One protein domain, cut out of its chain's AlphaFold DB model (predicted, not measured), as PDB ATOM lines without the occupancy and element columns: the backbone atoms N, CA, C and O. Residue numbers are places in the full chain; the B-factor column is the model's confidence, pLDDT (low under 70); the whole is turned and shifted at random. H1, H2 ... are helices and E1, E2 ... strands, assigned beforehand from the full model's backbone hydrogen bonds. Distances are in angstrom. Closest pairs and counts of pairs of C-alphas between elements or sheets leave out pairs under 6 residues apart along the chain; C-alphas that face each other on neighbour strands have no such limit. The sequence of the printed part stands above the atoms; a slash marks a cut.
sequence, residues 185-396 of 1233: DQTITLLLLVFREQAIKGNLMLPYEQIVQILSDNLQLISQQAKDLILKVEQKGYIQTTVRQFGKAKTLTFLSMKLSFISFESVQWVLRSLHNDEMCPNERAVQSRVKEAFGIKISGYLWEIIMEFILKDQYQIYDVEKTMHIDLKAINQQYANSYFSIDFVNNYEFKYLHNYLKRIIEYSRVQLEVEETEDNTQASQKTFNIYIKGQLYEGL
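What this domain is: This is residues 185 to 396 of the 1233 residues of the protein "B-box zinc finger family protein" of Stylonychia lemnae (UniProt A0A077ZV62). Two lobes meet: in one, the crossed helices H1, H2 and H3 pack on a long hairpin, E1 and E2, H1 near residue 257, H3 near residue 239 and H2, with its residues 208 to 211, farther along E2 near residue 254; in the other, H4, H5 and H6 pack on a shorter hairpin, E5 and E6. H1 ends on H4 and H5 ends at the base of the first hairpin, while the small pair E3 and E4 leads to H7, and residues 315 to 321, 332 to 344 and 351 to 362 stick out. The printed part has 212 residues, with eight named helices and six named strands in the order H1 H2 H3 E1 E2 E3 H4 H5 H6 E4 H7 H8 E5 E6, in three antiparallel two-stranded sheets. The class is mixed, helices and strands; the whole is compact, with a radius of gyration of the C-alphas of 18.9 A and spans of 52 by 44 by 38 A.

Where its parts are: H1, residues 185 to 200, begins at C-alpha 185 (-20.869, -26.658, -26.028) and is 22.4 A long. H2 is residues 208 to 219 and H3, 20.1 A, residues 223 to 236. E1, residues 239 to 246, and E2, residues 250 to 257, measure 22.7 A and 23.4 A. E3, residues 261 to 263, runs without a gap into H4, residues 264 to 275. H5 is residues 283 to 294 and H6, 20.0 A, residues 300 to 313. E4 is residues 325 to 327, H7 residues 328 to 334 and H8 residues 342 to 347. E5, residues 368 to 373, and E6, residues 383 to 388, follow; C-alpha 388 is at (4.042, -5.119, -19.306).

How they stand to each other: H1 and H3 only just touch, with 3 pairs of C-alphas within 8 A, closest Ile 188 and Val 233 at 6.7 A. H2 touches H3, closest C-alphas Val 212 and Ala 226 at 5.6 A. In the hairpin E1 and E2, N 242 and O 254 are 2.8 A apart. With residues 199 to 200 alone H1 touches H4, a steep tilt of 53 degrees, the same way; C-alphas 199 and 269 are closest, 5.3 A. H4 and H5 touch, about perpendicular at 74 degrees, closest C-alphas Val 270 and Arg 289 at 6.4 A. E3 and E4 are antiparallel, N 326 to O 262 3.0 A. In the hairpin E5 and E6, N 373 and O 383 are 2.8 A apart; the closest C-alphas of H6 and E5, Ile 310 and Leu 368, are 6.5 A apart. H7 and H8 touch no helix. Every O i to N i+4 pair is within hydrogen-bond range in H1 to H7; H8 has 0 of 2, but 3 of 3 O i to N i+3 pairs.

The domain as a whole: The C-alphas farthest apart, Ile 222 and Ala 379, are 56.6 A apart. The printed part has no cut; H6 to E4 and H8 to E5 are long links. The mean pLDDT of the printed part is 80.4, and residues 313 to 326, 328 to 365 and 375 to 380 are under 70.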
ATOM      1  N   ASP A 185     -21.336 -27.708 -26.951       91.19
ATOM      2  CA  ASP A 185     -20.869 -26.658 -26.028       91.19
ATOM      3  C   ASP A 185     -19.466 -26.925 -25.448       91.19
ATOM      4  O   ASP A 185     -18.708 -25.979 -25.211       91.19
ATOM      5  N   GLN A 186     -19.047 -28.192 -25.335       93.56
ATOM      6  CA  GLN A 186     -17.644 -28.537 -25.060       93.56
ATOM      7  C   GLN A 186     -16.732 -28.099 -26.218       93.56
ATOM      8  O   GLN A 186     -15.729 -27.423 -25.997       93.56
ATOM      9  N   THR A 187     -17.123 -28.394 -27.460       93.56
ATOM     10  CA  THR A 187     -16.371 -28.014 -28.668       93.56
ATOM     11  C   THR A 187     -16.265 -26.485 -28.815       93.56
ATOM     12  O   THR A 187     -15.211 -25.956 -29.169       93.56
ATOM     13  N   ILE A 188     -17.326 -25.747 -28.472       95.44
ATOM     14  CA  ILE A 188     -17.329 -24.275 -28.428       95.44
ATOM     15  C   ILE A 188     -16.380 -23.754 -27.339       95.44
ATOM     16  O   ILE A 188     -15.626 -22.814 -27.585       95.44
ATOM     17  N   THR A 189     -16.366 -24.382 -26.161       95.31
ATOM     18  CA  THR A 189     -15.439 -24.025 -25.073       95.31
ATOM     19  C   THR A 189     -13.980 -24.232 -25.495       95.31
ATOM     20  O   THR A 189     -13.144 -23.362 -25.252       95.31
ATOM     21  N   LEU A 190     -13.678 -25.326 -26.202       95.19
ATOM     22  CA  LEU A 190     -12.351 -25.596 -26.765       95.19
ATOM     23  C   LEU A 190     -11.936 -24.548 -27.816       95.19
ATOM     24  O   LEU A 190     -10.805 -24.067 -27.773       95.19
ATOM     25  N   LEU A 191     -12.845 -24.108 -28.696       95.75
ATOM     26  CA  LEU A 191     -12.574 -22.998 -29.625       95.75
ATOM     27  C   LEU A 191     -12.241 -21.689 -28.887       95.75
ATOM     28  O   LEU A 191     -11.301 -20.984 -29.259       95.75
ATOM     29  N   LEU A 192     -12.975 -21.355 -27.823       96.12
ATOM     30  CA  LEU A 192     -12.710 -20.141 -27.041       96.12
ATOM     31  C   LEU A 192     -11.389 -20.225 -26.256       96.12
ATOM     32  O   LEU A 192     -10.711 -19.207 -26.110       96.12
ATOM     33  N   LEU A 193     -10.971 -21.421 -25.829       95.88
ATOM     34  CA  LEU A 193      -9.634 -21.656 -25.275       95.88
ATOM     35  C   LEU A 193      -8.531 -21.456 -26.325       95.88
ATOM     36  O   LEU A 193      -7.563 -20.755 -26.043       95.88
ATOM     37  N   VAL A 194      -8.704 -21.971 -27.548       96.50
ATOM     38  CA  VAL A 194      -7.770 -21.732 -28.667       96.50
ATOM     39  C   VAL A 194      -7.632 -20.234 -28.966       96.50
ATOM     40  O   VAL A 194      -6.513 -19.736 -29.105       96.50
ATOM     41  N   PHE A 195      -8.739 -19.484 -29.000       96.81
ATOM     42  CA  PHE A 195      -8.682 -18.026 -29.144       96.81
ATOM     43  C   PHE A 195      -7.965 -17.342 -27.967       96.81
ATOM     44  O   PHE A 195      -7.148 -16.452 -28.204       96.81
ATOM     45  N   ARG A 196      -8.208 -17.769 -26.718       96.19
ATOM     46  CA  ARG A 196      -7.519 -17.229 -25.533       96.19
ATOM     47  C   ARG A 196      -6.013 -17.482 -25.590       96.19
ATOM     48  O   ARG A 196      -5.236 -16.568 -25.334       96.19
ATOM     49  N   GLU A 197      -5.579 -18.683 -25.966       96.19
ATOM     50  CA  GLU A 197      -4.155 -18.989 -26.146       96.19
ATOM     51  C   GLU A 197      -3.495 -18.109 -27.208       96.19
ATOM     52  O   GLU A 197      -2.368 -17.649 -27.020       96.19
ATOM     53  N   GLN A 198      -4.178 -17.877 -28.330       97.19
ATOM     54  CA  GLN A 198      -3.680 -16.985 -29.373       97.19
ATOM     55  C   GLN A 198      -3.635 -15.533 -28.878       97.19
ATOM     56  O   GLN A 198      -2.651 -14.842 -29.136       97.19
ATOM     57  N   ALA A 199      -4.598 -15.094 -28.067       96.81
ATOM     58  CA  ALA A 199      -4.579 -13.769 -27.452       96.81
ATOM     59  C   ALA A 199      -3.451 -13.586 -26.415       96.81
ATOM     60  O   ALA A 199      -2.771 -12.560 -26.428       96.81
ATOM     61  N   ILE A 200      -3.149 -14.610 -25.607       95.75
ATOM     62  CA  ILE A 200      -1.972 -14.657 -24.712       95.75
ATOM     63  C   ILE A 200      -0.654 -14.563 -25.509       95.75
ATOM     64  O   ILE A 200       0.323 -13.977 -25.033       95.75
ATOM     65  N   LYS A 201      -0.635 -15.092 -26.739       96.19
ATOM     66  CA  LYS A 201       0.473 -14.974 -27.705       96.19
ATOM     67  C   LYS A 201       0.474 -13.636 -28.474       96.19
ATOM     68  O   LYS A 201       1.375 -13.429 -29.274       96.19
ATOM     69  N   GLY A 202      -0.494 -12.736 -28.252       96.44
ATOM     70  CA  GLY A 202      -0.646 -11.443 -28.948       96.44
ATOM     71  C   GLY A 202      -1.410 -11.494 -30.286       96.44
ATOM     72  O   GLY A 202      -1.607 -10.465 -30.933       96.44
ATOM     73  N   ASN A 203      -1.886 -12.664 -30.710       96.56
ATOM     74  CA  ASN A 203      -2.554 -12.889 -31.995       96.56
ATOM     75  C   ASN A 203      -4.076 -12.665 -31.884       96.56
ATOM     76  O   ASN A 203      -4.856 -13.613 -31.840       96.56
ATOM     77  N   LEU A 204      -4.507 -11.398 -31.813       96.69
ATOM     78  CA  LEU A 204      -5.913 -11.042 -31.529       96.69
ATOM     79  C   LEU A 204      -6.862 -11.121 -32.730       96.69
ATOM     80  O   LEU A 204      -8.062 -11.305 -32.545       96.69
ATOM     81  N   MET A 205      -6.335 -10.945 -33.942       95.56
ATOM     82  CA  MET A 205      -7.070 -11.077 -35.200       95.56
ATOM     83  C   MET A 205      -6.427 -12.187 -36.024       95.56
ATOM     84  O   MET A 205      -5.387 -11.979 -36.647       95.56
ATOM     85  N   LEU A 206      -7.052 -13.359 -36.037       95.88
ATOM     86  CA  LEU A 206      -6.598 -14.504 -36.818       95.88
ATOM     87  C   LEU A 206      -7.267 -14.467 -38.201       95.88
ATOM     88  O   LEU A 206      -8.489 -14.320 -38.259       95.88
ATOM     89  N   PRO A 207      -6.530 -14.608 -39.317       95.62
ATOM     90  CA  PRO A 207      -7.126 -14.925 -40.611       95.62
ATOM     91  C   PRO A 207      -8.030 -16.159 -40.506       95.62
ATOM     92  O   PRO A 207      -7.684 -17.124 -39.818       95.62
ATOM     93  N   TYR A 208      -9.175 -16.131 -41.184       95.56
ATOM     94  CA  TYR A 208     -10.176 -17.202 -41.183       95.56
ATOM     95  C   TYR A 208      -9.559 -18.571 -41.500       95.56
ATOM     96  O   TYR A 208      -9.782 -19.555 -40.799       95.56
ATOM     97  N   GLU A 209      -8.695 -18.597 -42.507       94.50
ATOM     98  CA  GLU A 209      -8.015 -19.781 -43.017       94.50
ATOM     99  C   GLU A 209      -7.005 -20.322 -41.988       94.50
ATOM    100  O   GLU A 209      -6.875 -21.532 -41.808       94.50
ATOM    101  N   GLN A 210      -6.346 -19.428 -41.238       95.38
ATOM    102  CA  GLN A 210      -5.403 -19.803 -40.183       95.38
ATOM    103  C   GLN A 210      -6.116 -20.423 -38.975       95.38
ATOM    104  O   GLN A 210      -5.620 -21.403 -38.428       95.38
ATOM    105  N   ILE A 211      -7.271 -19.896 -38.547       96.56
ATOM    106  CA  ILE A 211      -8.018 -20.508 -37.434       96.56
ATOM    107  C   ILE A 211      -8.703 -21.817 -37.855       96.56
ATOM    108  O   ILE A 211      -8.721 -22.750 -37.059       96.56
ATOM    109  N   VAL A 212      -9.161 -21.958 -39.107       96.88
ATOM    110  CA  VAL A 212      -9.608 -23.263 -39.643       96.88
ATOM    111  C   VAL A 212      -8.479 -24.300 -39.570       96.88
ATOM    112  O   VAL A 212      -8.721 -25.409 -39.097       96.88
ATOM    113  N   GLN A 213      -7.248 -23.935 -39.949       96.50
ATOM    114  CA  GLN A 213      -6.082 -24.816 -39.826       96.50
ATOM    115  C   GLN A 213      -5.771 -25.162 -38.358       96.50
ATOM    116  O   GLN A 213      -5.712 -26.336 -38.012       96.50
ATOM    117  N   ILE A 214      -5.675 -24.165 -37.467       96.69
ATOM    118  CA  ILE A 214      -5.401 -24.386 -36.032       96.69
ATOM    119  C   ILE A 214      -6.451 -25.307 -35.386       96.69
ATOM    120  O   ILE A 214      -6.109 -26.092 -34.507       96.69
ATOM    121  N   LEU A 215      -7.720 -25.244 -35.798       96.25
ATOM    122  CA  LEU A 215      -8.767 -26.140 -35.289       96.25
ATOM    123  C   LEU A 215      -8.699 -27.543 -35.895       96.25
ATOM    124  O   LEU A 215      -8.989 -28.511 -35.193       96.25
ATOM    125  N   SER A 216      -8.290 -27.659 -37.160       96.19
ATOM    126  CA  SER A 216      -7.989 -28.950 -37.780       96.19
ATOM    127  C   SER A 216      -6.853 -29.661 -37.039       96.19
ATOM    128  O   SER A 216      -6.964 -30.849 -36.752       96.19
ATOM    129  N   ASP A 217      -5.805 -28.923 -36.671       96.25
ATOM    130  CA  ASP A 217      -4.617 -29.467 -36.009       96.25
ATOM    131  C   ASP A 217      -4.855 -29.739 -34.512       96.25
ATOM    132  O   ASP A 217      -4.589 -30.839 -34.027       96.25
ATOM    133  N   ASN A 218      -5.403 -28.770 -33.766       95.12
ATOM    134  CA  ASN A 218      -5.562 -28.881 -32.311       95.12
ATOM    135  C   ASN A 218      -6.745 -29.763 -31.883       95.12
ATOM    136  O   ASN A 218      -6.696 -30.345 -30.801       95.12
ATOM    137  N   LEU A 219      -7.826 -29.813 -32.672       94.38
ATOM    138  CA  LEU A 219      -9.068 -30.517 -32.314       94.38
ATOM    139  C   LEU A 219      -9.363 -31.727 -33.218       94.38
ATOM    140  O   LEU A 219     -10.409 -32.351 -33.060       94.38
ATOM    141  N   GLN A 220      -8.465 -32.051 -34.160       95.81
ATOM    142  CA  GLN A 220      -8.615 -33.143 -35.138       95.81
ATOM    143  C   GLN A 220      -9.907 -33.048 -35.979       95.81
ATOM    144  O   GLN A 220     -10.414 -34.047 -36.492       95.81
ATOM    145  N   LEU A 221     -10.449 -31.835 -36.127       95.75
ATOM    146  CA  LEU A 221     -11.666 -31.574 -36.891       95.75
ATOM    147  C   LEU A 221     -11.370 -31.584 -38.390       95.75
ATOM    148  O   LEU A 221     -10.427 -30.951 -38.854       95.75
ATOM    149  N   ILE A 222     -12.239 -32.209 -39.182       96.50
ATOM    150  CA  ILE A 222     -12.206 -32.041 -40.641       96.50
ATOM    151  C   ILE A 222     -12.447 -30.555 -40.947       96.50
ATOM    152  O   ILE A 222     -13.307 -29.940 -40.319       96.50
ATOM    153  N   SER A 223     -11.744 -29.979 -41.931       95.38
ATOM    154  CA  SER A 223     -11.832 -28.546 -42.273       95.38
ATOM    155  C   SER A 223     -13.274 -28.008 -42.286       95.38
ATOM    156  O   SER A 223     -13.555 -27.004 -41.638       95.38
ATOM    157  N   GLN A 224     -14.224 -28.718 -42.909       95.56
ATOM    158  CA  GLN A 224     -15.640 -28.325 -42.917       95.56
ATOM    159  C   GLN A 224     -16.268 -28.249 -41.509       95.56
ATOM    160  O   GLN A 224     -16.966 -27.286 -41.208       95.56
ATOM    161  N   GLN A 225     -15.967 -29.195 -40.614       95.62
ATOM    162  CA  GLN A 225     -16.442 -29.170 -39.224       95.62
ATOM    163  C   GLN A 225     -15.886 -27.958 -38.460       95.62
ATOM    164  O   GLN A 225     -16.610 -27.348 -37.675       95.62
ATOM    165  N   ALA A 226     -14.633 -27.563 -38.718       96.62
ATOM    166  CA  ALA A 226     -14.060 -26.338 -38.160       96.62
ATOM    167  C   ALA A 226     -14.757 -25.074 -38.708       96.62
ATOM    168  O   ALA A 226     -15.088 -24.172 -37.935       96.62
ATOM    169  N   LYS A 227     -15.061 -25.026 -40.014       96.19
ATOM    170  CA  LYS A 227     -15.837 -23.939 -40.644       96.19
ATOM    171  C   LYS A 227     -17.253 -23.823 -40.052       96.19
ATOM    172  O   LYS A 227     -17.699 -22.717 -39.737       96.19
ATOM    173  N   ASP A 228     -17.930 -24.950 -39.834       95.56
ATOM    174  CA  ASP A 228     -19.277 -25.012 -39.249       95.56
ATOM    175  C   ASP A 228     -19.291 -24.675 -37.748       95.56
ATOM    176  O   ASP A 228     -20.218 -24.024 -37.258       95.56
ATOM    177  N   LEU A 229     -18.247 -25.055 -37.006       96.25
ATOM    178  CA  LEU A 229     -18.045 -24.645 -35.613       96.25
ATOM    179  C   LEU A 229     -17.876 -23.124 -35.505       96.25
ATOM    180  O   LEU A 229     -18.549 -22.486 -34.692       96.25
ATOM    181  N   ILE A 230     -17.034 -22.530 -36.355       97.00
ATOM    182  CA  ILE A 230     -16.836 -21.075 -36.435       97.00
ATOM    183  C   ILE A 230     -18.166 -20.359 -36.720       97.00
ATOM    184  O   ILE A 230     -18.510 -19.415 -36.006       97.00
ATOM    185  N   LEU A 231     -18.956 -20.837 -37.695       96.38
ATOM    186  CA  LEU A 231     -20.305 -20.319 -37.973       96.38
ATOM    187  C   LEU A 231     -21.191 -20.321 -36.721       96.38
ATOM    188  O   LEU A 231     -21.779 -19.293 -36.385       96.38
ATOM    189  N   LYS A 232     -21.271 -21.452 -36.008       95.88
ATOM    190  CA  LYS A 232     -22.084 -21.584 -34.786       95.88
ATOM    191  C   LYS A 232     -21.635 -20.619 -33.683       95.88
ATOM    192  O   LYS A 232     -22.478 -20.042 -32.997       95.88
ATOM    193  N   VAL A 233     -20.331 -20.402 -33.517       96.44
ATOM    194  CA  VAL A 233     -19.785 -19.505 -32.481       96.44
ATOM    195  C   VAL A 233     -19.954 -18.025 -32.837       96.44
ATOM    196  O   VAL A 233     -20.214 -17.215 -31.944       96.44
ATOM    197  N   GLU A 234     -19.921 -17.658 -34.122       96.06
ATOM    198  CA  GLU A 234     -20.274 -16.303 -34.568       96.06
ATOM    199  C   GLU A 234     -21.789 -16.038 -34.479       96.06
ATOM    200  O   GLU A 234     -22.217 -14.938 -34.114       96.06
ATOM    201  N   GLN A 235     -22.620 -17.058 -34.720       95.62
ATOM    202  CA  GLN A 235     -24.069 -17.004 -34.499       95.62
ATOM    203  C   GLN A 235     -24.412 -16.818 -33.014       95.62
ATOM    204  O   GLN A 235     -25.138 -15.877 -32.695       95.62
ATOM    205  N   LYS A 236     -23.829 -17.620 -32.104       95.81
ATOM    206  CA  LYS A 236     -23.931 -17.405 -30.643       95.81
ATOM    207  C   LYS A 236     -23.296 -16.078 -30.188       95.81
ATOM    208  O   LYS A 236     -23.656 -15.553 -29.140       95.81
ATOM    209  N   GLY A 237     -22.395 -15.505 -30.988       94.94
ATOM    210  CA  GLY A 237     -21.861 -14.156 -30.800       94.94
ATOM    211  C   GLY A 237     -20.685 -14.048 -29.828       94.94
ATOM    212  O   GLY A 237     -20.456 -12.954 -29.315       94.94
ATOM    213  N   TYR A 238     -19.943 -15.136 -29.592       96.12
ATOM    214  CA  TYR A 238     -18.713 -15.122 -28.782       96.12
ATOM    215  C   TYR A 238     -17.472 -14.660 -29.568       96.12
ATOM    216  O   TYR A 238     -16.468 -14.273 -28.973       96.12
ATOM    217  N   ILE A 239     -17.538 -14.688 -30.902       96.94
ATOM    218  CA  ILE A 239     -16.501 -14.170 -31.806       96.94
ATOM    219  C   ILE A 239     -17.076 -13.092 -32.727       96.94
ATOM    220  O   ILE A 239     -18.291 -13.015 -32.939       96.94
ATOM    221  N   GLN A 240     -16.196 -12.253 -33.265       95.38
ATOM    222  CA  GLN A 240     -16.509 -11.244 -34.267       95.38
ATOM    223  C   GLN A 240     -15.769 -11.552 -35.569       95.38
ATOM    224  O   GLN A 240     -14.558 -11.766 -35.570       95.38
ATOM    225  N   THR A 241     -16.498 -11.495 -36.683       95.62
ATOM    226  CA  THR A 241     -15.924 -11.493 -38.032       95.62
ATOM    227  C   THR A 241     -15.668 -10.056 -38.479       95.62
ATOM    228  O   THR A 241     -16.591  -9.243 -38.540       95.62
ATOM    229  N   THR A 242     -14.420  -9.741 -38.818       92.94
ATOM    230  CA  THR A 242     -13.996  -8.447 -39.367       92.94
ATOM    231  C   THR A 242     -13.503  -8.653 -40.798       92.94
ATOM    232  O   THR A 242     -12.408  -9.163 -41.029       92.94
ATOM    233  N   VAL A 243     -14.323  -8.252 -41.768       92.69
ATOM    234  CA  VAL A 243     -14.067  -8.425 -43.205       92.69
ATOM    235  C   VAL A 243     -13.424  -7.157 -43.770       92.69
ATOM    236  O   VAL A 243     -13.925  -6.057 -43.540       92.69
ATOM    237  N   ARG A 244     -12.313  -7.292 -44.505       88.56
ATOM    238  CA  ARG A 244     -11.585  -6.179 -45.138       88.56
ATOM    239  C   ARG A 244     -11.438  -6.429 -46.637       88.56
ATOM    240  O   ARG A 244     -10.908  -7.460 -47.043       88.56
ATOM    241  N   GLN A 245     -11.901  -5.479 -47.443       87.19
ATOM    242  CA  GLN A 245     -11.795  -5.510 -48.903       87.19
ATOM    243  C   GLN A 245     -10.617  -4.636 -49.357       87.19
ATOM    244  O   GLN A 245     -10.487  -3.479 -48.940       87.19
ATOM    245  N   PHE A 246      -9.759  -5.206 -50.202       84.00
ATOM    246  CA  PHE A 246      -8.557  -4.581 -50.750       84.00
ATOM    247  C   PHE A 246      -8.731  -4.434 -52.265       84.00
ATOM    248  O   PHE A 246      -8.469  -5.354 -53.047       84.00
ATOM    249  N   GLY A 247      -9.283  -3.279 -52.654       81.56
ATOM    250  CA  GLY A 247      -9.782  -3.031 -54.006       81.56
ATOM    251  C   GLY A 247     -10.803  -4.090 -54.440       81.56
ATOM    252  O   GLY A 247     -11.559  -4.623 -53.630       81.56
ATOM    253  N   LYS A 248     -10.778  -4.437 -55.732       79.00
ATOM    254  CA  LYS A 248     -11.504  -5.593 -56.292       79.00
ATOM    255  C   LYS A 248     -10.732  -6.920 -56.149       79.00
ATOM    256  O   LYS A 248     -11.249  -7.954 -56.549       79.00
ATOM    257  N   ALA A 249      -9.493  -6.889 -55.648       76.38
ATOM    258  CA  ALA A 249      -8.521  -7.970 -55.831       76.38
ATOM    259  C   ALA A 249      -8.544  -9.036 -54.725       76.38
ATOM    260  O   ALA A 249      -8.329 -10.210 -55.014       76.38
ATOM    261  N   LYS A 250      -8.786  -8.657 -53.460       85.00
ATOM    262  CA  LYS A 250      -8.890  -9.634 -52.364       85.00
ATOM    263  C   LYS A 250      -9.790  -9.169 -51.224       85.00
ATOM    264  O   LYS A 250      -9.700  -8.028 -50.771       85.00
ATOM    265  N   THR A 251     -10.591 -10.094 -50.701       89.25
ATOM    266  CA  THR A 251     -11.257  -9.954 -49.400       89.25
ATOM    267  C   THR A 251     -10.512 -10.803 -48.375       89.25
ATOM    268  O   THR A 251     -10.354 -12.005 -48.583       89.25
ATOM    269  N   LEU A 252     -10.060 -10.190 -47.279       90.12
ATOM    270  CA  LEU A 252      -9.532 -10.897 -46.110       90.12
ATOM    271  C   LEU A 252     -10.590 -10.929 -45.010       90.12
ATOM    272  O   LEU A 252     -11.207  -9.905 -44.703       90.12
ATOM    273  N   THR A 253     -10.751 -12.087 -44.382       93.94
ATOM    274  CA  THR A 253     -11.661 -12.270 -43.251       93.94
ATOM    275  C   THR A 253     -10.840 -12.558 -42.005       93.94
ATOM    276  O   THR A 253     -10.095 -13.532 -41.968       93.94
ATOM    277  N   PHE A 254     -10.966 -11.709 -40.988       95.56
ATOM    278  CA  PHE A 254     -10.329 -11.902 -39.688       95.56
ATOM    279  C   PHE A 254     -11.374 -12.299 -38.649       95.56
ATOM    280  O   PHE A 254     -12.483 -11.765 -38.646       95.56
ATOM    281  N   LEU A 255     -11.000 -13.199 -37.748       96.94
ATOM    282  CA  LEU A 255     -11.792 -13.619 -36.603       96.94
ATOM    283  C   LEU A 255     -11.075 -13.261 -35.304       96.94
ATOM    284  O   LEU A 255      -9.855 -13.400 -35.184       96.94
ATOM    285  N   SER A 256     -11.853 -12.810 -34.329       97.06
ATOM    286  CA  SER A 256     -11.375 -12.386 -33.016       97.06
ATOM    287  C   SER A 256     -12.414 -12.669 -31.931       97.06
ATOM    288  O   SER A 256     -13.598 -12.861 -32.219       97.06
ATOM    289  N   MET A 257     -11.993 -12.692 -30.663       97.06
ATOM    290  CA  MET A 257     -12.927 -12.804 -29.536       97.06
ATOM    291  C   MET A 257     -13.812 -11.562 -29.447       97.06
ATOM    292  O   MET A 257     -13.320 -10.435 -29.493       97.06
ATOM    293  N   LYS A 258     -15.115 -11.753 -29.239       95.88
ATOM    294  CA  LYS A 258     -16.043 -10.658 -28.966       95.88
ATOM    295  C   LYS A 258     -16.271 -10.540 -27.465       95.88
ATOM    296  O   LYS A 258     -17.097 -11.246 -26.889       95.88
ATOM    297  N   LEU A 259     -15.530  -9.636 -26.833       94.94
ATOM    298  CA  LEU A 259     -15.664  -9.359 -25.405       94.94
ATOM    299  C   LEU A 259     -16.877  -8.449 -25.130       94.94
ATOM    300  O   LEU A 259     -17.277  -7.645 -25.973       94.94
ATOM    301  N   SER A 260     -17.465  -8.558 -23.936       90.75
ATOM    302  CA  SER A 260     -18.460  -7.599 -23.417       90.75
ATOM    303  C   SER A 260     -17.899  -6.651 -22.357       90.75
ATOM    304  O   SER A 260     -18.526  -5.638 -22.060       90.75
ATOM    305  N   PHE A 261     -16.733  -6.979 -21.804       90.38
ATOM    306  CA  PHE A 261     -16.009  -6.224 -20.788       90.38
ATOM    307  C   PHE A 261     -14.530  -6.123 -21.173       90.38
ATOM    308  O   PHE A 261     -14.046  -6.924 -21.973       90.38
ATOM    309  N   ILE A 262     -13.806  -5.173 -20.582       91.69
ATOM    310  CA  ILE A 262     -12.338  -5.135 -20.629       91.69
ATOM    311  C   ILE A 262     -11.801  -5.549 -19.256       91.69
ATOM    312  O   ILE A 262     -12.259  -5.065 -18.222       91.69
ATOM    313  N   SER A 263     -10.845  -6.474 -19.253       92.31
ATOM    314  CA  SER A 263     -10.055  -6.884 -18.085       92.31
ATOM    315  C   SER A 263      -8.577  -6.552 -18.305       92.31
ATOM    316  O   SER A 263      -8.141  -6.405 -19.452       92.31
ATOM    317  N   PHE A 264      -7.777  -6.510 -17.234       90.69
ATOM    318  CA  PHE A 264      -6.319  -6.363 -17.356       90.69
ATOM    319  C   PHE A 264      -5.688  -7.438 -18.255       90.69
ATOM    320  O   PHE A 264      -4.803  -7.120 -19.045       90.69
ATOM    321  N   GLU A 265      -6.195  -8.676 -18.220       92.94
ATOM    322  CA  GLU A 265      -5.757  -9.756 -19.116       92.94
ATOM    323  C   GLU A 265      -5.955  -9.369 -20.597       92.94
ATOM    324  O   GLU A 265      -5.032  -9.477 -21.402       92.94
ATOM    325  N   SER A 266      -7.120  -8.808 -20.951       95.19
ATOM    326  CA  SER A 266      -7.388  -8.339 -22.320       95.19
ATOM    327  C   SER A 266      -6.556  -7.115 -22.732       95.19
ATOM    328  O   SER A 266      -6.237  -6.965 -23.912       95.19
ATOM    329  N   VAL A 267      -6.141  -6.271 -21.776       95.50
ATOM    330  CA  VAL A 267      -5.167  -5.194 -22.022       95.50
ATOM    331  C   VAL A 267      -3.782  -5.790 -22.283       95.50
ATOM    332  O   VAL A 267      -3.152  -5.437 -23.273       95.50
ATOM    333  N   GLN A 268      -3.327  -6.760 -21.487       95.06
ATOM    334  CA  GLN A 268      -2.044  -7.449 -21.691       95.06
ATOM    335  C   GLN A 268      -1.985  -8.180 -23.042       95.06
ATOM    336  O   GLN A 268      -0.959  -8.125 -23.720       95.06
ATOM    337  N   TRP A 269      -3.085  -8.807 -23.477       97.12
ATOM    338  CA  TRP A 269      -3.212  -9.369 -24.826       97.12
ATOM    339  C   TRP A 269      -2.994  -8.301 -25.912       97.12
ATOM    340  O   TRP A 269      -2.293  -8.549 -26.892       97.12
ATOM    341  N   VAL A 270      -3.537  -7.091 -25.726       97.19
ATOM    342  CA  VAL A 270      -3.328  -5.938 -26.623       97.19
ATOM    343  C   VAL A 270      -1.888  -5.427 -26.592       97.19
ATOM    344  O   VAL A 270      -1.325  -5.196 -27.660       97.19
ATOM    345  N   LEU A 271      -1.261  -5.320 -25.419       96.62
ATOM    346  CA  LEU A 271       0.140  -4.898 -25.299       96.62
ATOM    347  C   LEU A 271       1.093  -5.878 -25.996       96.62
ATOM    348  O   LEU A 271       1.990  -5.447 -26.715       96.62
ATOM    349  N   ARG A 272       0.844  -7.189 -25.871       96.44
ATOM    350  CA  ARG A 272       1.564  -8.239 -26.617       96.44
ATOM    351  C   ARG A 272       1.286  -8.178 -28.117       96.44
ATOM    352  O   ARG A 272       2.182  -8.410 -28.916       96.44
ATOM    353  N   SER A 273       0.064  -7.827 -28.511       95.94
ATOM    354  CA  SER A 273      -0.299  -7.638 -29.917       95.94
ATOM    355  C   SER A 273       0.446  -6.464 -30.562       95.94
ATOM    356  O   SER A 273       0.895  -6.578 -31.699       95.94
ATOM    357  N   LEU A 274       0.618  -5.359 -29.831       95.44
ATOM    358  CA  LEU A 274       1.407  -4.202 -30.267       95.44
ATOM    359  C   LEU A 274       2.915  -4.506 -30.268       95.44
ATOM    360  O   LEU A 274       3.602  -4.122 -31.210       95.44
ATOM    361  N   HIS A 275       3.399  -5.294 -29.301       94.62
ATOM    362  CA  HIS A 275       4.784  -5.770 -29.243       94.62
ATOM    363  C   HIS A 275       5.144  -6.666 -30.441       94.62
ATOM    364  O   HIS A 275       6.124  -6.404 -31.131       94.62
ATOM    365  N   ASN A 276       4.299  -7.650 -30.775       93.31
ATOM    366  CA  ASN A 276       4.444  -8.502 -31.970       93.31
ATOM    367  C   ASN A 276       4.358  -7.725 -33.302       93.31
ATOM    368  O   ASN A 276       4.719  -8.239 -34.367       93.31
ATOM    369  N   ASP A 277       3.815  -6.510 -33.261       92.38
ATOM    370  CA  ASP A 277       3.752  -5.580 -34.381       92.38
ATOM    371  C   ASP A 277       4.805  -4.467 -34.295       92.38
ATOM    372  O   ASP A 277       4.822  -3.611 -35.178       92.38
ATOM    373  N   GLU A 278       5.711  -4.525 -33.312       92.69
ATOM    374  CA  GLU A 278       6.788  -3.563 -33.033       92.69
ATOM    375  C   GLU A 278       6.292  -2.101 -33.029       92.69
ATOM    376  O   GLU A 278       6.968  -1.194 -33.514       92.69
ATOM    377  N   MET A 279       5.084  -1.882 -32.498       90.38
ATOM    378  CA  MET A 279       4.429  -0.575 -32.380       90.38
ATOM    379  C   MET A 279       4.436  -0.090 -30.930       90.38
ATOM    380  O   MET A 279       4.015  -0.822 -30.038       90.38
ATOM    381  N   CYS A 280       4.822   1.163 -30.700       91.62
ATOM    382  CA  CYS A 280       4.788   1.796 -29.385       91.62
ATOM    383  C   CYS A 280       3.387   1.700 -28.732       91.62
ATOM    384  O   CYS A 280       2.395   2.129 -29.341       91.62
ATOM    385  N   PRO A 281       3.276   1.215 -27.478       95.62
ATOM    386  CA  PRO A 281       2.001   1.016 -26.793       95.62
ATOM    387  C   PRO A 281       1.480   2.295 -26.114       95.62
ATOM    388  O   PRO A 281       1.115   2.298 -24.938       95.62
ATOM    389  N   ASN A 282       1.421   3.393 -26.867       94.12
ATOM    390  CA  ASN A 282       0.743   4.612 -26.429       94.12
ATOM    391  C   ASN A 282      -0.779   4.399 -26.332       94.12
ATOM    392  O   ASN A 282      -1.352   3.566 -27.043       94.12
ATOM    393  N   GLU A 283      -1.459   5.196 -25.508       94.31
ATOM    394  CA  GLU A 283      -2.906   5.086 -25.251       94.31
ATOM    395  C   GLU A 283      -3.755   4.968 -26.521       94.31
ATOM    396  O   GLU A 283      -4.654   4.129 -26.603       94.31
ATOM    397  N   ARG A 284      -3.457   5.779 -27.546       92.06
ATOM    398  CA  ARG A 284      -4.214   5.789 -28.807       92.06
ATOM    399  C   ARG A 284      -4.025   4.477 -29.577       92.06
ATOM    400  O   ARG A 284      -4.992   3.972 -30.147       92.06
ATOM    401  N   ALA A 285      -2.824   3.894 -29.560       92.81
ATOM    402  CA  ALA A 285      -2.553   2.574 -30.129       92.81
ATOM    403  C   ALA A 285      -3.283   1.459 -29.359       92.81
ATOM    404  O   ALA A 285      -3.939   0.623 -29.985       92.81
ATOM    405  N   VAL A 286      -3.255   1.485 -28.020       96.12
ATOM    406  CA  VAL A 286      -3.944   0.498 -27.164       96.12
ATOM    407  C   VAL A 286      -5.464   0.567 -27.352       96.12
ATOM    408  O   VAL A 286      -6.086  -0.445 -27.680       96.12
ATOM    409  N   GLN A 287      -6.069   1.757 -27.262       95.12
ATOM    410  CA  GLN A 287      -7.502   1.968 -27.522       95.12
ATOM    411  C   GLN A 287      -7.900   1.540 -28.946       95.12
ATOM    412  O   GLN A 287      -8.940   0.904 -29.143       95.12
ATOM    413  N   SER A 288      -7.078   1.860 -29.954       93.31
ATOM    414  CA  SER A 288      -7.338   1.465 -31.343       93.31
ATOM    415  C   SER A 288      -7.281  -0.053 -31.523       93.31
ATOM    416  O   SER A 288      -8.150  -0.613 -32.191       93.31
ATOM    417  N   ARG A 289      -6.310  -0.737 -30.902       95.12
ATOM    418  CA  ARG A 289      -6.177  -2.199 -30.963       95.12
ATOM    419  C   ARG A 289      -7.278  -2.916 -30.174       95.12
ATOM    420  O   ARG A 289      -7.784  -3.913 -30.674       95.12
ATOM    421  N   VAL A 290      -7.740  -2.383 -29.035       96.06
ATOM    422  CA  VAL A 290      -8.957  -2.865 -28.338       96.06
ATOM    423  C   VAL A 290     -10.184  -2.788 -29.252       96.06
ATOM    424  O   VAL A 290     -10.926  -3.764 -29.388       96.06
ATOM    425  N   LYS A 291     -10.391  -1.642 -29.909       93.88
ATOM    426  CA  LYS A 291     -11.529  -1.422 -30.812       93.88
ATOM    427  C   LYS A 291     -11.488  -2.321 -32.041       93.88
ATOM    428  O   LYS A 291     -12.526  -2.805 -32.482       93.88
ATOM    429  N   GLU A 292     -10.298  -2.527 -32.590       91.81
ATOM    430  CA  GLU A 292     -10.055  -3.400 -33.731       91.81
ATOM    431  C   GLU A 292     -10.247  -4.883 -33.386       91.81
ATOM    432  O   GLU A 292     -10.961  -5.582 -34.102       91.81
ATOM    433  N   ALA A 293      -9.648  -5.351 -32.289       95.00
ATOM    434  CA  ALA A 293      -9.695  -6.750 -31.884       95.00
ATOM    435  C   ALA A 293     -11.070  -7.157 -31.344       95.00
ATOM    436  O   ALA A 293     -11.615  -8.172 -31.762       95.00
ATOM    437  N   PHE A 294     -11.650  -6.380 -30.427       95.56
ATOM    438  CA  PHE A 294     -12.818  -6.811 -29.648       95.56
ATOM    439  C   PHE A 294     -14.121  -6.094 -30.041       95.56
ATOM    440  O   PHE A 294     -15.164  -6.339 -29.437       95.56
ATOM    441  N   GLY A 295     -14.076  -5.174 -31.015       91.38
ATOM    442  CA  GLY A 295     -15.216  -4.333 -31.410       91.38
ATOM    443  C   GLY A 295     -15.568  -3.224 -30.405       91.38
ATOM    444  O   GLY A 295     -16.564  -2.520 -30.578       91.38
ATOM    445  N   ILE A 296     -14.763  -3.052 -29.353       93.81
ATOM    446  CA  ILE A 296     -15.045  -2.187 -28.201       93.81
ATOM    447  C   ILE A 296     -14.516  -0.765 -28.429       93.81
ATOM    448  O   ILE A 296     -13.311  -0.530 -28.456       93.81
ATOM    449  N   LYS A 297     -15.407   0.230 -28.522       94.00
ATOM    450  CA  LYS A 297     -15.015   1.643 -28.401       94.00
ATOM    451  C   LYS A 297     -14.986   2.025 -26.916       94.00
ATOM    452  O   LYS A 297     -16.042   2.257 -26.337       94.00
ATOM    453  N   ILE A 298     -13.795   2.128 -26.325       93.00
ATOM    454  CA  ILE A 298     -13.619   2.754 -25.003       93.00
ATOM    455  C   ILE A 298     -13.938   4.263 -25.126       93.00
ATOM    456  O   ILE A 298     -13.630   4.884 -26.148       93.00
ATOM    457  N   SER A 299     -14.600   4.847 -24.125       93.38
ATOM    458  CA  SER A 299     -14.808   6.299 -23.995       93.38
ATOM    459  C   SER A 299     -13.652   6.948 -23.222       93.38
ATOM    460  O   SER A 299     -13.035   6.284 -22.398       93.38
ATOM    461  N   GLY A 300     -13.373   8.240 -23.446       90.62
ATOM    462  CA  GLY A 300     -12.263   8.946 -22.774       90.62
ATOM    463  C   GLY A 300     -12.306   8.807 -21.248       90.62
ATOM    464  O   GLY A 300     -11.370   8.289 -20.661       90.62
ATOM    465  N   TYR A 301     -13.455   9.101 -20.641       92.06
ATOM    466  CA  TYR A 301     -13.687   8.923 -19.204       92.06
ATOM    467  C   TYR A 301     -13.458   7.484 -18.696       92.06
ATOM    468  O   TYR A 301     -12.881   7.273 -17.634       92.06
ATOM    469  N   LEU A 302     -13.872   6.460 -19.454       89.75
ATOM    470  CA  LEU A 302     -13.623   5.077 -19.038       89.75
ATOM    471  C   LEU A 302     -12.149   4.686 -19.194       89.75
ATOM    472  O   LEU A 302     -11.639   3.856 -18.445       89.75
ATOM    473  N   TRP A 303     -11.463   5.283 -20.163       94.44
ATOM    474  CA  TRP A 303     -10.026   5.137 -20.311       94.44
ATOM    475  C   TRP A 303      -9.266   5.832 -19.173       94.44
ATOM    476  O   TRP A 303      -8.347   5.235 -18.627       94.44
ATOM    477  N   GLU A 304      -9.695   7.022 -18.747       92.12
ATOM    478  CA  GLU A 304      -9.177   7.707 -17.554       92.12
ATOM    479  C   GLU A 304      -9.312   6.818 -16.306       92.12
ATOM    480  O   GLU A 304      -8.333   6.649 -15.588       92.12
ATOM    481  N   ILE A 305     -10.458   6.147 -16.110       90.38
ATOM    482  CA  ILE A 305     -10.640   5.139 -15.045       90.38
ATOM    483  C   ILE A 305      -9.644   3.975 -15.184       90.38
ATOM    484  O   ILE A 305      -9.016   3.583 -14.202       90.38
ATOM    485  N   ILE A 306      -9.480   3.407 -16.387       90.75
ATOM    486  CA  ILE A 306      -8.518   2.316 -16.635       90.75
ATOM    487  C   ILE A 306      -7.093   2.761 -16.274       90.75
ATOM    488  O   ILE A 306      -6.380   2.027 -15.590       90.75
ATOM    489  N   MET A 307      -6.695   3.963 -16.689       93.19
ATOM    490  CA  MET A 307      -5.383   4.533 -16.387       93.19
ATOM    491  C   MET A 307      -5.213   4.829 -14.897       93.19
ATOM    492  O   MET A 307      -4.161   4.522 -14.343       93.19
ATOM    493  N   GLU A 308      -6.241   5.350 -14.225       91.25
ATOM    494  CA  GLU A 308      -6.232   5.579 -12.779       91.25
ATOM    495  C   GLU A 308      -6.035   4.265 -12.010       91.25
ATOM    496  O   GLU A 308      -5.229   4.221 -11.083       91.25
ATOM    497  N   PHE A 309      -6.697   3.175 -12.419       88.81
ATOM    498  CA  PHE A 309      -6.482   1.850 -11.834       88.81
ATOM    499  C   PHE A 309      -5.069   1.309 -12.091       88.81
ATOM    500  O   PHE A 309      -4.443   0.824 -11.150       88.81
ATOM    501  N   ILE A 310      -4.536   1.419 -13.315       90.69
ATOM    502  CA  ILE A 310      -3.165   0.968 -13.622       90.69
ATOM    503  C   ILE A 310      -2.132   1.758 -12.802       90.69
ATOM    504  O   ILE A 310      -1.215   1.171 -12.229       90.69
ATOM    505  N   LEU A 311      -2.293   3.080 -12.712       89.81
ATOM    506  CA  LEU A 311      -1.420   3.946 -11.920       89.81
ATOM    507  C   LEU A 311      -1.537   3.639 -10.419       89.81
ATOM    508  O   LEU A 311      -0.517   3.577  -9.738       89.81
ATOM    509  N   LYS A 312      -2.748   3.395  -9.900       85.75
ATOM    510  CA  LYS A 312      -2.980   3.030  -8.490       85.75
ATOM    511  C   LYS A 312      -2.420   1.663  -8.106       85.75
ATOM    512  O   LYS A 312      -1.956   1.526  -6.980       85.75
ATOM    513  N   ASP A 313      -2.413   0.674  -8.999       68.31
ATOM    514  CA  ASP A 313      -1.901  -0.672  -8.682       68.31
ATOM    515  C   ASP A 313      -0.370  -0.693  -8.468       68.31
ATOM    516  O   ASP A 313       0.162  -1.562  -7.776       68.31
ATOM    517  N   GLN A 314       0.352   0.334  -8.941       60.16
ATOM    518  CA  GLN A 314       1.751   0.566  -8.548       60.16
ATOM    519  C   GLN A 314       1.909   0.953  -7.064       60.16
ATOM    520  O   GLN A 314       2.983   0.775  -6.488       60.16
ATOM    521  N   TYR A 315       0.842   1.445  -6.427       56.00
ATOM    522  CA  TYR A 315       0.805   1.926  -5.045       56.00
ATOM    523  C   TYR A 315       0.053   0.962  -4.109       56.00
ATOM    524  O   TYR A 315      -0.830   1.356  -3.352       56.00
ATOM    525  N   GLN A 316       0.489  -0.302  -4.110       49.59
ATOM    526  CA  GLN A 316       0.265  -1.271  -3.023       49.59
ATOM    527  C   GLN A 316      -1.203  -1.649  -2.725       49.59
ATOM    528  O   GLN A 316      -1.652  -1.617  -1.577       49.59
ATOM    529  N   ILE A 317      -1.940  -2.128  -3.734       45.16
ATOM    530  CA  ILE A 317      -3.208  -2.840  -3.497       45.16
ATOM    531  C   ILE A 317      -2.907  -4.257  -2.959       45.16
ATOM    532  O   ILE A 317      -2.749  -5.233  -3.698       45.16
ATOM    533  N   TYR A 318      -2.800  -4.357  -1.629       46.53
ATOM    534  CA  TYR A 318      -2.548  -5.612  -0.900       46.53
ATOM    535  C   TYR A 318      -3.736  -6.589  -0.885       46.53
ATOM    536  O   TYR A 318      -3.572  -7.745  -0.506       46.53
ATOM    537  N   ASP A 319      -4.921  -6.139  -1.296       45.97
ATOM    538  CA  ASP A 319      -6.138  -6.950  -1.333       45.97
ATOM    539  C   ASP A 319      -6.041  -8.006  -2.453       45.97
ATOM    540  O   ASP A 319      -5.673  -7.688  -3.590       45.97
ATOM    541  N   VAL A 320      -6.278  -9.284  -2.137       47.16
ATOM    542  CA  VAL A 320      -5.807 -10.399  -2.988       47.16
ATOM    543  C   VAL A 320      -6.771 -10.727  -4.134       47.16
ATOM    544  O   VAL A 320      -6.314 -11.075  -5.225       47.16
ATOM    545  N   GLU A 321      -8.079 -10.566  -3.923       47.00
ATOM    546  CA  GLU A 321      -9.121 -11.234  -4.726       47.00
ATOM    547  C   GLU A 321      -9.789 -10.353  -5.802       47.00
ATOM    548  O   GLU A 321     -10.542 -10.849  -6.645       47.00
ATOM    549  N   LYS A 322      -9.498  -9.044  -5.833       50.41
ATOM    550  CA  LYS A 322     -10.163  -8.065  -6.718       50.41
ATOM    551  C   LYS A 322      -9.652  -8.103  -8.163       50.41
ATOM    552  O   LYS A 322      -8.974  -7.197  -8.645       50.41
ATOM    553  N   THR A 323     -10.035  -9.150  -8.888       53.44
ATOM    554  CA  THR A 323      -9.904  -9.219 -10.353       53.44
ATOM    555  C   THR A 323     -10.826  -8.189 -11.021       53.44
ATOM    556  O   THR A 323     -12.043  -8.342 -11.065       53.44
ATOM    557  N   MET A 324     -10.253  -7.097 -11.538       50.22
ATOM    558  CA  MET A 324     -11.040  -6.021 -12.151       50.22
ATOM    559  C   MET A 324     -11.633  -6.440 -13.509       50.22
ATOM    560  O   MET A 324     -10.913  -6.616 -14.498       50.22
ATOM    561  N   HIS A 325     -12.964  -6.517 -13.567       60.56
ATOM    562  CA  HIS A 325     -13.748  -6.738 -14.782       60.56
ATOM    563  C   HIS A 325     -14.633  -5.515 -15.071       60.56
ATOM    564  O   HIS A 325     -15.657  -5.312 -14.424       60.56
ATOM    565  N   ILE A 326     -14.256  -4.692 -16.056       64.19
ATOM    566  CA  ILE A 326     -15.004  -3.478 -16.419       64.19
ATOM    567  C   ILE A 326     -16.134  -3.847 -17.387       64.19
ATOM    568  O   ILE A 326     -15.936  -3.864 -18.608       64.19
ATOM    569  N   ASP A 327     -17.320  -4.162 -16.855       70.25
ATOM    570  CA  ASP A 327     -18.508  -4.441 -17.671       70.25
ATOM    571  C   ASP A 327     -19.038  -3.168 -18.344       70.25
ATOM    572  O   ASP A 327     -19.717  -2.320 -17.758       70.25
ATOM    573  N   LEU A 328     -18.740  -3.068 -19.639       66.25
ATOM    574  CA  LEU A 328     -19.132  -1.963 -20.501       66.25
ATOM    575  C   LEU A 328     -20.648  -1.869 -20.673       66.25
ATOM    576  O   LEU A 328     -21.158  -0.774 -20.897       66.25
ATOM    577  N   LYS A 329     -21.376  -2.988 -20.613       65.25
ATOM    578  CA  LYS A 329     -22.838  -2.980 -20.711       65.25
ATOM    579  C   LYS A 329     -23.438  -2.470 -19.414       65.25
ATOM    580  O   LYS A 329     -24.266  -1.570 -19.488       65.25
ATOM    581  N   ALA A 330     -22.975  -2.977 -18.269       58.22
ATOM    582  CA  ALA A 330     -23.414  -2.495 -16.962       58.22
ATOM    583  C   ALA A 330     -23.205  -0.978 -16.851       58.22
ATOM    584  O   ALA A 330     -24.166  -0.257 -16.610       58.22
ATOM    585  N   ILE A 331     -22.005  -0.481 -17.176       54.41
ATOM    586  CA  ILE A 331     -21.694   0.956 -17.172       54.41
ATOM    587  C   ILE A 331     -22.618   1.733 -18.125       54.41
ATOM    588  O   ILE A 331     -23.316   2.642 -17.687       54.41
ATOM    589  N   ASN A 332     -22.701   1.371 -19.413       49.66
ATOM    590  CA  ASN A 332     -23.541   2.121 -20.362       49.66
ATOM    591  C   ASN A 332     -25.055   2.036 -20.051       49.66
ATOM    592  O   ASN A 332     -25.805   2.910 -20.479       49.66
ATOM    593  N   GLN A 333     -25.518   1.019 -19.314       50.66
ATOM    594  CA  GLN A 333     -26.918   0.881 -18.882       50.66
ATOM    595  C   GLN A 333     -27.210   1.609 -17.559       50.66
ATOM    596  O   GLN A 333     -28.277   2.206 -17.414       50.66
ATOM    597  N   GLN A 334     -26.268   1.609 -16.612       47.28
ATOM    598  CA  GLN A 334     -26.370   2.330 -15.337       47.28
ATOM    599  C   GLN A 334     -26.276   3.845 -15.541       47.28
ATOM    600  O   GLN A 334     -27.031   4.591 -14.928       47.28
ATOM    601  N   TYR A 335     -25.454   4.316 -16.485       50.69
ATOM    602  CA  TYR A 335     -25.379   5.741 -16.836       50.69
ATOM    603  C   TYR A 335     -26.666   6.296 -17.479       50.69
ATOM    604  O   TYR A 335     -26.838   7.512 -17.528       50.69
ATOM    605  N   ALA A 336     -27.597   5.438 -17.911       39.62
ATOM    606  CA  ALA A 336     -28.948   5.855 -18.291       39.62
ATOM    607  C   ALA A 336     -29.898   6.021 -17.083       39.62
ATOM    608  O   ALA A 336     -30.935   6.663 -17.221       39.62
ATOM    609  N   ASN A 337     -29.566   5.456 -15.912       32.34
ATOM    610  CA  ASN A 337     -30.451   5.326 -14.749       32.34
ATOM    611  C   ASN A 337     -29.728   5.562 -13.398       32.34
ATOM    612  O   ASN A 337     -29.700   4.680 -12.544       32.34
ATOM    613  N   SER A 338     -29.256   6.795 -13.171       38.38
ATOM    614  CA  SER A 338     -28.876   7.390 -11.863       38.38
ATOM    615  C   SER A 338     -27.649   6.849 -11.082       38.38
ATOM    616  O   SER A 338     -27.370   5.661 -11.065       38.38
ATOM    617  N   TYR A 339     -26.945   7.792 -10.424       31.78
ATOM    618  CA  TYR A 339     -26.032   7.707  -9.255       31.78
ATOM    619  C   TYR A 339     -25.468   6.344  -8.780       31.78
ATOM    620  O   TYR A 339     -26.241   5.455  -8.453       31.78
ATOM    621  N   PHE A 340     -24.153   6.282  -8.484       40.12
ATOM    622  CA  PHE A 340     -23.623   6.083  -7.105       40.12
ATOM    623  C   PHE A 340     -22.086   6.286  -7.005       40.12
ATOM    624  O   PHE A 340     -21.468   6.753  -7.961       40.12
ATOM    625  N   SER A 341     -21.488   6.040  -5.827       37.97
ATOM    626  CA  SER A 341     -20.078   6.310  -5.490       37.97
ATOM    627  C   SER A 341     -19.105   5.177  -5.859       37.97
ATOM    628  O   SER A 341     -19.498   4.050  -6.163       37.97
ATOM    629  N   ILE A 342     -17.805   5.492  -5.784       40.44
ATOM    630  CA  ILE A 342     -16.666   4.605  -6.091       40.44
ATOM    631  C   ILE A 342     -16.697   3.299  -5.274       40.44
ATOM    632  O   ILE A 342     -16.268   2.252  -5.759       40.44
ATOM    633  N   ASP A 343     -17.249   3.333  -4.062       35.47
ATOM    634  CA  ASP A 343     -17.283   2.202  -3.127       35.47
ATOM    635  C   ASP A 343     -18.030   0.980  -3.688       35.47
ATOM    636  O   ASP A 343     -17.678  -0.161  -3.381       35.47
ATOM    637  N   PHE A 344     -19.024   1.199  -4.559       34.84
ATOM    638  CA  PHE A 344     -19.891   0.141  -5.086       34.84
ATOM    639  C   PHE A 344     -19.187  -0.814  -6.071       34.84
ATOM    640  O   PHE A 344     -19.636  -1.945  -6.263       34.84
ATOM    641  N   VAL A 345     -18.048  -0.408  -6.651       44.81
ATOM    642  CA  VAL A 345     -17.251  -1.246  -7.573       44.81
ATOM    643  C   VAL A 345     -16.737  -2.526  -6.890       44.81
ATOM    644  O   VAL A 345     -16.472  -3.521  -7.559       44.81
ATOM    645  N   ASN A 346     -16.651  -2.543  -5.556       38.19
ATOM    646  CA  ASN A 346     -16.108  -3.664  -4.784       38.19
ATOM    647  C   ASN A 346     -17.018  -4.912  -4.688       38.19
ATOM    648  O   ASN A 346     -16.520  -5.951  -4.268       38.19
ATOM    649  N   ASN A 347     -18.311  -4.839  -5.045       34.03
ATOM    650  CA  ASN A 347     -19.317  -5.858  -4.669       34.03
ATOM    651  C   ASN A 347     -19.916  -6.691  -5.832       34.03
ATOM    652  O   ASN A 347     -20.957  -7.328  -5.658       34.03
ATOM    653  N   TYR A 348     -19.303  -6.717  -7.021       34.69
ATOM    654  CA  TYR A 348     -19.819  -7.495  -8.166       34.69
ATOM    655  C   TYR A 348     -19.328  -8.958  -8.192       34.69
ATOM    656  O   TYR A 348     -18.403  -9.320  -8.919       34.69
ATOM    657  N   GLU A 349     -19.987  -9.830  -7.424       30.81
ATOM    658  CA  GLU A 349     -19.699 -11.272  -7.394       30.81
ATOM    659  C   GLU A 349     -20.365 -12.029  -8.571       30.81
ATOM    660  O   GLU A 349     -21.588 -12.171  -8.656       30.81
ATOM    661  N   PHE A 350     -19.563 -12.550  -9.508       36.69
ATOM    662  CA  PHE A 350     -20.067 -13.212 -10.720       36.69
ATOM    663  C   PHE A 350     -20.295 -14.726 -10.547       36.69
ATOM    664  O   PHE A 350     -19.391 -15.544 -10.728       36.69
ATOM    665  N   LYS A 351     -21.561 -15.120 -10.343       33.56
ATOM    666  CA  LYS A 351     -22.021 -16.525 -10.215       33.56
ATOM    667  C   LYS A 351     -21.548 -17.504 -11.306       33.56
ATOM    668  O   LYS A 351     -21.472 -18.699 -11.044       33.56
ATOM    669  N   TYR A 352     -21.224 -17.028 -12.511       32.25
ATOM    670  CA  TYR A 352     -20.716 -17.875 -13.604       32.25
ATOM    671  C   TYR A 352     -19.248 -18.306 -13.438       32.25
ATOM    672  O   TYR A 352     -18.834 -19.279 -14.065       32.25
ATOM    673  N   LEU A 353     -18.461 -17.625 -12.600       40.06
ATOM    674  CA  LEU A 353     -17.036 -17.924 -12.425       40.06
ATOM    675  C   LEU A 353     -16.798 -19.104 -11.465       40.06
ATOM    676  O   LEU A 353     -15.817 -19.834 -11.609       40.06
ATOM    677  N   HIS A 354     -17.710 -19.338 -10.516       33.97
ATOM    678  CA  HIS A 354     -17.453 -20.172  -9.337       33.97
ATOM    679  C   HIS A 354     -17.141 -21.653  -9.645       33.97
ATOM    680  O   HIS A 354     -16.315 -22.257  -8.959       33.97
ATOM    681  N   ASN A 355     -17.729 -22.220 -10.708       38.16
ATOM    682  CA  ASN A 355     -17.427 -23.585 -11.169       38.16
ATOM    683  C   ASN A 355     -16.139 -23.679 -12.011       38.16
ATOM    684  O   ASN A 355     -15.580 -24.764 -12.146       38.16
ATOM    685  N   TYR A 356     -15.659 -22.564 -12.570       45.09
ATOM    686  CA  TYR A 356     -14.435 -22.514 -13.376       45.09
ATOM    687  C   TYR A 356     -13.190 -22.260 -12.506       45.09
ATOM    688  O   TYR A 356     -12.136 -22.850 -12.735       45.09
ATOM    689  N   LEU A 357     -13.340 -21.456 -11.444       39.41
ATOM    690  CA  LEU A 357     -12.284 -21.064 -10.496       39.41
ATOM    691  C   LEU A 357     -11.647 -22.215  -9.697       39.41
ATOM    692  O   LEU A 357     -10.601 -22.014  -9.085       39.41
ATOM    693  N   LYS A 358     -12.234 -23.422  -9.670       40.06
ATOM    694  CA  LYS A 358     -11.665 -24.536  -8.882       40.06
ATOM    695  C   LYS A 358     -10.398 -25.141  -9.503       40.06
ATOM    696  O   LYS A 358      -9.648 -25.827  -8.812       40.06
ATOM    697  N   ARG A 359     -10.092 -24.827 -10.768       42.06
ATOM    698  CA  ARG A 359      -8.689 -24.709 -11.183       42.06
ATOM    699  C   ARG A 359      -8.237 -23.309 -10.798       42.06
ATOM    700  O   ARG A 359      -8.690 -22.349 -11.414       42.06
ATOM    701  N   ILE A 360      -7.339 -23.226  -9.815       40.81
ATOM    702  CA  ILE A 360      -6.655 -21.982  -9.462       40.81
ATOM    703  C   ILE A 360      -5.879 -21.540 -10.702       40.81
ATOM    704  O   ILE A 360      -4.787 -22.028 -10.987       40.81
ATOM    705  N   ILE A 361      -6.480 -20.638 -11.475       46.75
ATOM    706  CA  ILE A 361      -5.731 -19.799 -12.394       46.75
ATOM    707  C   ILE A 361      -4.994 -18.842 -11.474       46.75
ATOM    708  O   ILE A 361      -5.561 -17.846 -11.025       46.75
ATOM    709  N   GLU A 362      -3.737 -19.163 -11.178       45.38
ATOM    710  CA  GLU A 362      -2.790 -18.145 -10.760       45.38
ATOM    711  C   GLU A 362      -2.716 -17.134 -11.903       45.38
ATOM    712  O   GLU A 362      -1.953 -17.274 -12.863       45.38
ATOM    713  N   TYR A 363      -3.540 -16.092 -11.802       52.38
ATOM    714  CA  TYR A 363      -3.235 -14.820 -12.418       52.38
ATOM    715  C   TYR A 363      -1.941 -14.356 -11.758       52.38
ATOM    716  O   TYR A 363      -1.961 -13.631 -10.762       52.38
ATOM    717  N   SER A 364      -0.807 -14.810 -12.302       53.84
ATOM    718  CA  SER A 364       0.474 -14.153 -12.077       53.84
ATOM    719  C   SER A 364       0.202 -12.658 -12.211       53.84
ATOM    720  O   SER A 364      -0.401 -12.229 -13.200       53.84
ATOM    721  N   ARG A 365       0.496 -11.888 -11.156       68.94
ATOM    722  CA  ARG A 365       0.181 -10.456 -11.098       68.94
ATOM    723  C   ARG A 365       1.100  -9.735 -12.081       68.94
ATOM    724  O   ARG A 365       2.128  -9.183 -11.701       68.94
ATOM    725  N   VAL A 366       0.744  -9.809 -13.365       72.69
ATOM    726  CA  VAL A 366       1.404  -9.149 -14.490       72.69
ATOM    727  C   VAL A 366       1.108  -7.662 -14.346       72.69
ATOM    728  O   VAL A 366       0.153  -7.127 -14.910       72.69
ATOM    729  N   GLN A 367       1.918  -7.033 -13.499       87.81
ATOM    730  CA  GLN A 367       1.906  -5.602 -13.254       87.81
ATOM    731  C   GLN A 367       2.090  -4.874 -14.588       87.81
ATOM    732  O   GLN A 367       2.853  -5.309 -15.458       87.81
ATOM    733  N   LEU A 368       1.364  -3.776 -14.748       93.19
ATOM    734  CA  LEU A 368       1.502  -2.885 -15.888       93.19
ATOM    735  C   LEU A 368       2.323  -1.668 -15.458       93.19
ATOM    736  O   LEU A 368       2.145  -1.130 -14.362       93.19
ATOM    737  N   GLU A 369       3.246  -1.252 -16.315       93.38
ATOM    738  CA  GLU A 369       4.079  -0.077 -16.084       93.38
ATOM    739  C   GLU A 369       3.646   1.041 -17.024       93.38
ATOM    740  O   GLU A 369       3.473   0.823 -18.221       93.38
ATOM    741  N   VAL A 370       3.409   2.225 -16.462       94.19
ATOM    742  CA  VAL A 370       2.957   3.405 -17.197       94.19
ATOM    743  C   VAL A 370       4.047   4.459 -17.163       94.19
ATOM    744  O   VAL A 370       4.532   4.834 -16.097       94.19
ATOM    745  N   GLU A 371       4.398   4.945 -18.344       94.25
ATOM    746  CA  GLU A 371       5.366   6.010 -18.558       94.25
ATOM    747  C   GLU A 371       4.637   7.220 -19.143       94.25
ATOM    748  O   GLU A 371       3.952   7.114 -20.164       94.25
ATOM    749  N   GLU A 372       4.758   8.372 -18.487       93.62
ATOM    750  CA  GLU A 372       4.265   9.630 -19.042       93.62
ATOM    751  C   GLU A 372       5.202  10.088 -20.163       93.62
ATOM    752  O   GLU A 372       6.405  10.232 -19.952       93.62
ATOM    753  N   THR A 373       4.648  10.332 -21.349       88.81
ATOM    754  CA  THR A 373       5.392  10.783 -22.524       88.81
ATOM    755  C   THR A 373       4.889  12.132 -23.020       88.81
ATOM    756  O   THR A 373       3.687  12.408 -23.075       88.81
ATOM    757  N   GLU A 374       5.831  12.989 -23.411       81.38
ATOM    758  CA  GLU A 374       5.534  14.291 -24.000       81.38
ATOM    759  C   GLU A 374       5.127  14.120 -25.475       81.38
ATOM    760  O   GLU A 374       5.972  14.061 -26.381       81.38
ATOM    761  N   ASP A 375       3.816  14.048 -25.736       68.88
ATOM    762  CA  ASP A 375       3.269  14.103 -27.094       68.88
ATOM    763  C   ASP A 375       3.524  15.492 -27.700       68.88
ATOM    764  O   ASP A 375       2.688  16.396 -27.657       68.88
ATOM    765  N   ASN A 376       4.699  15.626 -28.322       56.06
ATOM    766  CA  ASN A 376       5.208  16.787 -29.066       56.06
ATOM    767  C   ASN A 376       4.242  17.346 -30.138       56.06
ATOM    768  O   ASN A 376       4.553  18.324 -30.818       56.06
ATOM    769  N   THR A 377       3.088  16.711 -30.335       58.66
ATOM    770  CA  THR A 377       2.071  17.063 -31.321       58.66
ATOM    771  C   THR A 377       0.952  17.936 -30.737       58.66
ATOM    772  O   THR A 377       0.318  18.667 -31.501       58.66
ATOM    773  N   GLN A 378       0.742  17.940 -29.408       59.84
ATOM    774  CA  GLN A 378      -0.152  18.867 -28.692       59.84
ATOM    775  C   GLN A 378       0.392  19.206 -27.291       59.84
ATOM    776  O   GLN A 378       0.222  18.443 -26.346       59.84
ATOM    777  N   ALA A 379       0.981  20.400 -27.143       53.84
ATOM    778  CA  ALA A 379       1.729  20.862 -25.960       53.84
ATOM    779  C   ALA A 379       0.896  21.147 -24.679       53.84
ATOM    780  O   ALA A 379       1.207  22.062 -23.915       53.84
ATOM    781  N   SER A 380      -0.188  20.405 -24.449       68.25
ATOM    782  CA  SER A 380      -1.049  20.515 -23.262       68.25
ATOM    783  C   SER A 380      -1.752  19.214 -22.851       68.25
ATOM    784  O   SER A 380      -2.437  19.208 -21.829       68.25
ATOM    785  N   GLN A 381      -1.594  18.115 -23.600       80.81
ATOM    786  CA  GLN A 381      -2.146  16.806 -23.237       80.81
ATOM    787  C   GLN A 381      -1.010  15.833 -22.918       80.81
ATOM    788  O   GLN A 381      -0.220  15.490 -23.793       80.81
ATOM    789  N   LYS A 382      -0.946  15.382 -21.659       86.94
ATOM    790  CA  LYS A 382      -0.120  14.233 -21.266       86.94
ATOM    791  C   LYS A 382      -0.612  13.006 -22.033       86.94
ATOM    792  O   LYS A 382      -1.820  12.783 -22.080       86.94
ATOM    793  N   THR A 383       0.300  12.217 -22.587       89.81
ATOM    794  CA  THR A 383      -0.013  10.874 -23.091       89.81
ATOM    795  C   THR A 383       0.782   9.839 -22.325       89.81
ATOM    796  O   THR A 383       1.845  10.138 -21.786       89.81
ATOM    797  N   PHE A 384       0.284   8.611 -22.303       94.06
ATOM    798  CA  PHE A 384       0.916   7.525 -21.569       94.06
ATOM    799  C   PHE A 384       1.309   6.364 -22.489       94.06
ATOM    800  O   PHE A 384       0.513   5.897 -23.307       94.06
ATOM    801  N   ASN A 385       2.536   5.872 -22.336       94.50
ATOM    802  CA  ASN A 385       2.919   4.553 -22.829       94.50
ATOM    803  C   ASN A 385       2.599   3.520 -21.746       94.50
ATOM    804  O   ASN A 385       2.804   3.781 -20.560       94.50
ATOM    805  N   ILE A 386       2.093   2.354 -22.149       95.25
ATOM    806  CA  ILE A 386       1.719   1.272 -21.232       95.25
ATOM    807  C   ILE A 386       2.502   0.017 -21.602       95.25
ATOM    808  O   ILE A 386       2.339  -0.532 -22.688       95.25
ATOM    809  N   TYR A 387       3.310  -0.481 -20.681       95.06
ATOM    810  CA  TYR A 387       4.122  -1.675 -20.861       95.06
ATOM    811  C   TYR A 387       3.656  -2.796 -19.933       95.06
ATOM    812  O   TYR A 387       3.009  -2.572 -18.908       95.06
ATOM    813  N   ILE A 388       4.027  -4.026 -20.277       94.69
ATOM    814  CA  ILE A 388       4.042  -5.119 -19.306       94.69
ATOM    815  C   ILE A 388       5.314  -4.955 -18.470       94.69
ATOM    816  O   ILE A 388       6.381  -4.697 -19.027       94.69
ATOM    817  N   LYS A 389       5.217  -5.090 -17.144       92.56
ATOM    818  CA  LYS A 389       6.354  -4.876 -16.242       92.56
ATOM    819  C   LYS A 389       7.554  -5.750 -16.588       92.56
ATOM    820  O   LYS A 389       7.412  -6.954 -16.801       92.56
ATOM    821  N   GLY A 390       8.736  -5.138 -16.639       92.31
ATOM    822  CA  GLY A 390       9.969  -5.813 -17.066       92.31
ATOM    823  C   GLY A 390      10.003  -6.190 -18.557       92.31
ATOM    824  O   GLY A 390      10.940  -6.848 -18.995       92.31
ATOM    825  N   GLN A 391       9.006  -5.765 -19.339       91.88
ATOM    826  CA  GLN A 391       8.944  -5.857 -20.799       91.88
ATOM    827  C   GLN A 391       8.805  -4.448 -21.395       91.88
ATOM    828  O   GLN A 391       7.926  -4.181 -22.217       91.88
ATOM    829  N   LEU A 392       9.679  -3.535 -20.955       85.06
ATOM    830  CA  LEU A 392       9.915  -2.265 -21.638       85.06
ATOM    831  C   LEU A 392      10.388  -2.567 -23.063       85.06
ATOM    832  O   LEU A 392      11.366  -3.291 -23.252       85.06
ATOM    833  N   TYR A 393       9.688  -2.025 -24.058       85.06
ATOM    834  CA  TYR A 393      10.095  -2.111 -25.454       85.06
ATOM    835  C   TYR A 393       9.840  -0.780 -26.153       85.06
ATOM    836  O   TYR A 393       8.730  -0.248 -26.135       85.06
ATOM    837  N   GLU A 394      10.874  -0.260 -26.800       80.12
ATOM    838  CA  GLU A 394      10.735   0.838 -27.746       80.12
ATOM    839  C   GLU A 394      10.120   0.272 -29.034       80.12
ATOM    840  O   GLU A 394      10.596  -0.727 -29.579       80.12
ATOM    841  N   GLY A 395       9.032   0.872 -29.520       80.12
ATOM    842  CA  GLY A 395       8.460   0.494 -30.813       80.12
ATOM    843  C   GLY A 395       9.398   0.893 -31.953       80.12
ATOM    844  O   GLY A 395      10.012   1.960 -31.902       80.12
ATOM    845  N   LEU A 396       9.490   0.099 -33.024       76.56
ATOM    846  CA  LEU A 396      10.290   0.484 -34.198       76.56
ATOM    847  C   LEU A 396       9.680   1.673 -34.965       76.56
ATOM    848  O   LEU A 396      10.341   2.261 -35.813       76.56
TER     849      LEU A 396